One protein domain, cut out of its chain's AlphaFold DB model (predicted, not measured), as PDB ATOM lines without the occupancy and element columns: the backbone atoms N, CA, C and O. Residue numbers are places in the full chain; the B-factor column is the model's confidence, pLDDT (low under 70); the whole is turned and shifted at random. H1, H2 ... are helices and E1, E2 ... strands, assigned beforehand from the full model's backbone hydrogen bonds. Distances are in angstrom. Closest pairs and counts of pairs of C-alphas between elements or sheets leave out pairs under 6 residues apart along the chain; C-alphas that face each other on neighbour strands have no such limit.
ATOM      1  N   ILE A 121     153.997 166.614 143.448       84.81
ATOM      2  CA  ILE A 121     154.665 165.376 143.850       84.81
ATOM      3  C   ILE A 121     153.888 164.221 143.225       84.81
ATOM      4  O   ILE A 121     152.680 164.107 143.422       84.81
ATOM      5  N   VAL A 122     154.582 163.371 142.471       90.56
ATOM      6  CA  VAL A 122     153.998 162.194 141.823       90.56
ATOM      7  C   VAL A 122     154.746 160.954 142.287       90.56
ATOM      8  O   VAL A 122     155.977 160.915 142.265       90.56
ATOM      9  N   LEU A 123     153.996 159.934 142.700       89.50
ATOM     10  CA  LEU A 123     154.535 158.636 143.085       89.50
ATOM     11  C   LEU A 123     154.458 157.689 141.888       89.50
ATOM     12  O   LEU A 123     153.373 157.317 141.445       89.50
ATOM     13  N   TYR A 124     155.618 157.294 141.368       91.12
ATOM     14  CA  TYR A 124     155.708 156.316 140.288       91.12
ATOM     15  C   TYR A 124     155.946 154.924 140.858       91.12
ATOM     16  O   TYR A 124     156.862 154.716 141.651       91.12
ATOM     17  N   THR A 125     155.130 153.960 140.437       88.69
ATOM     18  CA  THR A 125     155.291 152.563 140.838       88.69
ATOM     19  C   THR A 125     154.762 151.600 139.777       88.69
ATOM     20  O   THR A 125     154.057 151.997 138.847       88.69
ATOM     21  N   HIS A 126     155.105 150.320 139.901       90.94
ATOM     22  CA  HIS A 126     154.600 149.267 139.022       90.94
ATOM     23  C   HIS A 126     153.160 148.886 139.381       90.94
ATOM     24  O   HIS A 126     152.765 148.949 140.544       90.94
ATOM     25  N   LYS A 127     152.395 148.398 138.395       89.81
ATOM     26  CA  LYS A 127     150.984 148.015 138.579       89.81
ATOM     27  C   LYS A 127     150.758 147.085 139.776       89.81
ATOM     28  O   LYS A 127     149.862 147.346 140.564       89.81
ATOM     29  N   ALA A 128     151.593 146.061 139.952       88.56
ATOM     30  CA  ALA A 128     151.458 145.126 141.072       88.56
ATOM     31  C   ALA A 128     151.576 145.810 142.448       88.56
ATOM     32  O   ALA A 128     150.879 145.444 143.388       88.56
ATOM     33  N   VAL A 129     152.433 146.829 142.558       89.06
ATOM     34  CA  VAL A 129     152.603 147.604 143.794       89.06
ATOM     35  C   VAL A 129     151.422 148.552 143.992       89.06
ATOM     36  O   VAL A 129     150.893 148.625 145.095       89.06
ATOM     37  N   ALA A 130     150.967 149.230 142.934       90.38
ATOM     38  CA  ALA A 130     149.779 150.083 142.995       90.38
ATOM     39  C   ALA A 130     148.531 149.286 143.414       90.38
ATOM     40  O   ALA A 130     147.831 149.696 144.334       90.38
ATOM     41  N   ASP A 131     148.297 148.118 142.807       88.38
ATOM     42  CA  ASP A 131     147.186 147.226 143.156       88.38
ATOM     43  C   ASP A 131     147.298 146.749 144.618       88.38
ATOM     44  O   ASP A 131     146.308 146.734 145.348       88.38
ATOM     45  N   GLY A 132     148.511 146.427 145.084       88.19
ATOM     46  CA  GLY A 132     148.768 146.085 146.486       88.19
ATOM     47  C   GLY A 132     148.448 147.228 147.454       88.19
ATOM     48  O   GLY A 132     147.828 146.999 148.491       88.19
ATOM     49  N   LEU A 133     148.814 148.465 147.107       90.12
ATOM     50  CA  LEU A 133     148.501 149.659 147.899       90.12
ATOM     51  C   LEU A 133     147.002 149.986 147.905       90.12
ATOM     52  O   LEU A 133     146.492 150.462 148.920       90.12
ATOM     53  N   VAL A 134     146.296 149.701 146.805       91.56
ATOM     54  CA  VAL A 134     144.833 149.821 146.731       91.56
ATOM     55  C   VAL A 134     144.162 148.802 147.641       91.56
ATOM     56  O   VAL A 134     143.338 149.168 148.475       91.56
ATOM     57  N   ASN A 135     144.571 147.536 147.555       88.25
ATOM     58  CA  ASN A 135     144.051 146.477 148.420       88.25
ATOM     59  C   ASN A 135     144.362 146.734 149.902       88.25
ATOM     60  O   ASN A 135     143.561 146.403 150.770       88.25
ATOM     61  N   GLY A 136     145.511 147.354 150.192       85.75
ATOM     62  CA  GLY A 136     145.896 147.790 151.533       85.75
ATOM     63  C   GLY A 136     145.170 149.046 152.030       85.75
ATOM     64  O   GLY A 136     145.408 149.466 153.157       85.75
ATOM     65  N   GLY A 137     144.312 149.667 151.212       89.94
ATOM     66  CA  GLY A 137     143.541 150.858 151.581       89.94
ATOM     67  C   GLY A 137     144.364 152.146 151.721       89.94
ATOM     68  O   GLY A 137     143.858 153.127 152.269       89.94
ATOM     69  N   LEU A 138     145.616 152.147 151.245       91.19
ATOM     70  CA  LEU A 138     146.506 153.316 151.237       91.19
ATOM     71  C   LEU A 138     146.355 154.155 149.967       91.19
ATOM     72  O   LEU A 138     146.669 155.342 149.965       91.19
ATOM     73  N   VAL A 139     145.892 153.537 148.883       94.12
ATOM     74  CA  VAL A 139     145.639 154.196 147.604       94.12
ATOM     75  C   VAL A 139     144.194 153.946 147.194       94.12
ATOM     76  O   VAL A 139     143.674 152.846 147.351       94.12
ATOM     77  N   THR A 140     143.532 154.950 146.640       94.69
ATOM     78  CA  THR A 140     142.256 154.790 145.944       94.69
ATOM     79  C   THR A 140     142.461 155.012 144.457       94.69
ATOM     80  O   THR A 140     143.386 155.707 144.033       94.69
ATOM     81  N   LYS A 141     141.614 154.386 143.647       93.62
ATOM     82  CA  LYS A 141     141.561 154.636 142.213       93.62
ATOM     83  C   LYS A 141     140.220 155.275 141.902       93.62
ATOM     84  O   LYS A 141     139.196 154.726 142.301       93.62
ATOM     85  N   ASP A 142     140.240 156.428 141.250       91.94
ATOM     86  CA  ASP A 142     139.014 157.114 140.847       91.94
ATOM     87  C   ASP A 142     138.486 156.606 139.495       91.94
ATOM     88  O   ASP A 142     139.137 155.819 138.796       91.94
ATOM     89  N   ASP A 143     137.303 157.088 139.114       93.25
ATOM     90  CA  ASP A 143     136.639 156.714 137.860       93.25
ATOM     91  C   ASP A 143     137.414 157.172 136.610       93.25
ATOM     92  O   ASP A 143     137.236 156.612 135.528       93.25
ATOM     93  N   SER A 144     138.314 158.157 136.746       92.75
ATOM     94  CA  SER A 144     139.212 158.595 135.668       92.75
ATOM     95  C   SER A 144     140.398 157.645 135.460       92.75
ATOM     96  O   SER A 144     141.119 157.735 134.467       92.75
ATOM     97  N   GLY A 145     140.594 156.708 136.389       89.25
ATOM     98  CA  GLY A 145     141.696 155.764 136.399       89.25
ATOM     99  C   GLY A 145     142.956 156.278 137.093       89.25
ATOM    100  O   GLY A 145     143.963 155.562 137.086       89.25
ATOM    101  N   ALA A 146     142.910 157.467 137.699       92.00
ATOM    102  CA  ALA A 146     144.010 158.029 138.467       92.00
ATOM    103  C   ALA A 146     144.096 157.381 139.857       92.00
ATOM    104  O   ALA A 146     143.084 157.038 140.471       92.00
ATOM    105  N   TYR A 147     145.326 157.211 140.341       94.12
ATOM    106  CA  TYR A 147     145.606 156.687 141.675       94.12
ATOM    107  C   TYR A 147     145.881 157.842 142.634       94.12
ATOM    108  O   TYR A 147     146.706 158.707 142.342       94.12
ATOM    109  N   HIS A 148     145.237 157.812 143.797       94.56
ATOM    110  CA  HIS A 148     145.367 158.818 144.844       94.56
ATOM    111  C   HIS A 148     145.824 158.151 146.131       94.56
ATOM    112  O   HIS A 148     145.142 157.273 146.652       94.56
ATOM    113  N   MET A 149     146.990 158.541 146.639       93.12
ATOM    114  CA  MET A 149     147.485 158.037 147.917       93.12
ATOM    115  C   MET A 149     146.937 158.878 149.070       93.12
ATOM    116  O   MET A 149     147.070 160.103 149.071       93.12
ATOM    117  N   ASP A 150     146.390 158.212 150.083       93.38
ATOM    118  CA  ASP A 150     146.125 158.821 151.382       93.38
ATOM    119  C   ASP A 150     147.460 158.980 152.119       93.38
ATOM    120  O   ASP A 150     147.975 158.052 152.748       93.38
ATOM    121  N   MET A 151     148.055 160.165 151.986       92.00
ATOM    122  CA  MET A 151     149.373 160.453 152.548       92.00
ATOM    123  C   MET A 151     149.401 160.356 154.076       92.00
ATOM    124  O   MET A 151     150.439 159.997 154.623       92.00
ATOM    125  N   ALA A 152     148.288 160.635 154.766       93.44
ATOM    126  CA  ALA A 152     148.232 160.521 156.221       93.44
ATOM    127  C   ALA A 152     148.357 159.052 156.641       93.44
ATOM    128  O   ALA A 152     149.266 158.699 157.390       93.44
ATOM    129  N   LYS A 153     147.541 158.169 156.053       90.88
ATOM    130  CA  LYS A 153     147.634 156.725 156.318       90.88
ATOM    131  C   LYS A 153     148.971 156.133 155.894       90.88
ATOM    132  O   LYS A 153     149.482 155.239 156.563       90.88
ATOM    133  N   ALA A 154     149.533 156.604 154.781       89.44
ATOM    134  CA  ALA A 154     150.838 156.149 154.317       89.44
ATOM    135  C   ALA A 154     151.937 156.496 155.335       89.44
ATOM    136  O   ALA A 154     152.749 155.636 155.672       89.44
ATOM    137  N   VAL A 155     151.926 157.720 155.874       92.25
ATOM    138  CA  VAL A 155     152.860 158.149 156.925       92.25
ATOM    139  C   VAL A 155     152.644 157.357 158.213       92.25
ATOM    140  O   VAL A 155     153.620 156.870 158.782       92.25
ATOM    141  N   ASP A 156     151.399 157.151 158.645       92.31
ATOM    142  CA  ASP A 156     151.100 156.350 159.837       92.31
ATOM    143  C   ASP A 156     151.615 154.910 159.691       92.31
ATOM    144  O   ASP A 156     152.245 154.372 160.603       92.31
ATOM    145  N   ALA A 157     151.426 154.297 158.519       87.94
ATOM    146  CA  ALA A 157     151.945 152.966 158.213       87.94
ATOM    147  C   ALA A 157     153.484 152.921 158.209       87.94
ATOM    148  O   ALA A 157     154.070 151.944 158.684       87.94
ATOM    149  N   MET A 158     154.147 153.973 157.716       86.69
ATOM    150  CA  MET A 158     155.607 154.110 157.774       86.69
ATOM    151  C   MET A 158     156.105 154.224 159.221       86.69
ATOM    152  O   MET A 158     157.050 153.532 159.597       86.69
ATOM    153  N   VAL A 159     155.458 155.050 160.050       92.25
ATOM    154  CA  VAL A 159     155.792 155.218 161.477       92.25
ATOM    155  C   VAL A 159     155.578 153.913 162.247       92.25
ATOM    156  O   VAL A 159     156.412 153.537 163.073       92.25
ATOM    157  N   ALA A 160     154.504 153.185 161.939       89.00
ATOM    158  CA  ALA A 160     154.185 151.894 162.542       89.00
ATOM    159  C   ALA A 160     155.059 150.728 162.035       89.00
ATOM    160  O   ALA A 160     154.914 149.609 162.524       89.00
ATOM    161  N   ASN A 161     155.970 150.962 161.081       85.12
ATOM    162  CA  ASN A 161     156.757 149.925 160.402       85.12
ATOM    163  C   ASN A 161     155.891 148.793 159.820       85.12
ATOM    164  O   ASN A 161     156.274 147.620 159.850       85.12
ATOM    165  N   THR A 162     154.723 149.137 159.279       81.56
ATOM    166  CA  THR A 162     153.820 148.161 158.671       81.56
ATOM    167  C   THR A 162     154.511 147.471 157.497       81.56
ATOM    168  O   THR A 162     155.010 148.112 156.569       81.56
ATOM    169  N   THR A 163     154.541 146.141 157.530       74.19
ATOM    170  CA  THR A 163     155.047 145.321 156.428       74.19
ATOM    171  C   THR A 163     153.936 145.017 155.436       74.19
ATOM    172  O   THR A 163     152.768 144.920 155.809       74.19
ATOM    173  N   TRP A 164     154.305 144.788 154.178       66.69
ATOM    174  CA  TRP A 164     153.377 144.296 153.165       66.69
ATOM    175  C   TRP A 164     152.635 143.044 153.660       66.69
ATOM    176  O   TRP A 164     153.285 142.146 154.210       66.69
ATOM    177  N   PRO A 165     151.307 142.942 153.472       53.56
ATOM    178  CA  PRO A 165     150.596 141.714 153.783       53.56
ATOM    179  C   PRO A 165     151.206 140.562 152.974       53.56
ATOM    180  O   PRO A 165     151.365 140.647 151.758       53.56
ATOM    181  N   THR A 166     151.580 139.479 153.657       46.97
ATOM    182  CA  THR A 166     152.257 138.292 153.100       46.97
ATOM    183  C   THR A 166     151.356 137.403 152.233       46.97
ATOM    184  O   THR A 166     151.533 136.188 152.184       46.97
ATOM    185  N   SER A 167     150.401 137.982 151.510       43.81
ATOM    186  CA  SER A 167     149.615 137.279 150.500       43.81
ATOM    187  C   SER A 167     150.140 137.628 149.104       43.81
ATOM    188  O   SER A 167     149.709 138.586 148.472       43.81
ATOM    189  N   ASP A 168     151.095 136.813 148.657       43.25
ATOM    190  CA  ASP A 168     151.385 136.519 147.246       43.25
ATOM    191  C   ASP A 168     152.072 137.583 146.356       43.25
ATOM    192  O   ASP A 168     151.940 137.585 145.135       43.25
ATOM    193  N   THR A 169     152.936 138.434 146.915       43.84
ATOM    194  CA  THR A 169     153.874 139.276 146.129       43.84
ATOM    195  C   THR A 169     155.152 138.552 145.682       43.84
ATOM    196  O   THR A 169     156.046 139.177 145.104       43.84
ATOM    197  N   ARG A 170     155.241 137.224 145.860       41.41
ATOM    198  CA  ARG A 170     156.382 136.419 145.372       41.41
ATOM    199  C   ARG A 170     156.566 136.479 143.850       41.41
ATOM    200  O   ARG A 170     157.642 136.138 143.376       41.41
ATOM    201  N   GLN A 171     155.558 136.920 143.094       39.97
ATOM    202  CA  GLN A 171     155.649 137.053 141.635       39.97
ATOM    203  C   GLN A 171     156.051 138.455 141.144       39.97
ATOM    204  O   GLN A 171     156.459 138.588 139.994       39.97
ATOM    205  N   ALA A 172     155.977 139.502 141.976       44.69
ATOM    206  CA  ALA A 172     156.236 140.881 141.531       44.69
ATOM    207  C   ALA A 172     157.685 141.345 141.753       44.69
ATOM    208  O   ALA A 172     158.142 142.293 141.119       44.69
TER     209      ALA A 172
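Overview. This is residues 121 to 172 of the 183 residues of an uncharacterized protein of Bifidobacterium longum (UniProt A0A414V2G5). A small two-strand hairpin, E1 and E2, has the short helix H1 packed on it by residues 130 to 134, while a second short helix, H2, follows E2 and is set away from both H1 and E1. From H2 a tail without named elements, residues 160 to 172, bends back towards the side of H1. The printed part has 52 residues, with two named helices and two named strands in the order H1, E1, E2, H2; the sheet is E1 - E2, antiparallel. The class is mixed, helices and strands, with under half of the residues in named elements. The whole is only just compact, close to loose, with a radius of gyration of the C-alphas of 11.4 A and spans of 30 by 27 by 17 A.

Along the chain. Find C-alpha 139 at (145.639, 154.196, 147.604), where E1, residues 139 to 141, begins its 6.8 A. E2, residues 147 to 149, covers 6.7 A. Look for H1 at residues 127 to 135, from C-alpha 127 at (150.984, 148.015, 138.579), 12.1 A long. H2, residues 151 to 159, runs 12.2 A to C-alpha 159 at (155.792, 155.218, 161.477).

Arrangement. E1 and E2 form a hairpin, antiparallel at 154 degrees; N 140 and O 148 are within hydrogen-bond range at 2.8 A, as are N 148 and O 140 at 2.8 A. The closest C-alphas of H1 and E1 are those of Leu 133 and Val 139, 5.4 A apart. H2 is apart from H1 and from E1. In H1 and H2 every O i to N i+4 pair is within hydrogen-bond range.

Size, cuts and confidence. The C-alphas farthest apart, those of Ser 144 and Asn 161, are 31.5 A apart. The printed part has no cut, and its three links between named elements are tight. Look at residues 164 to 172 for pLDDT under 70; the mean of the printed part is 82.6.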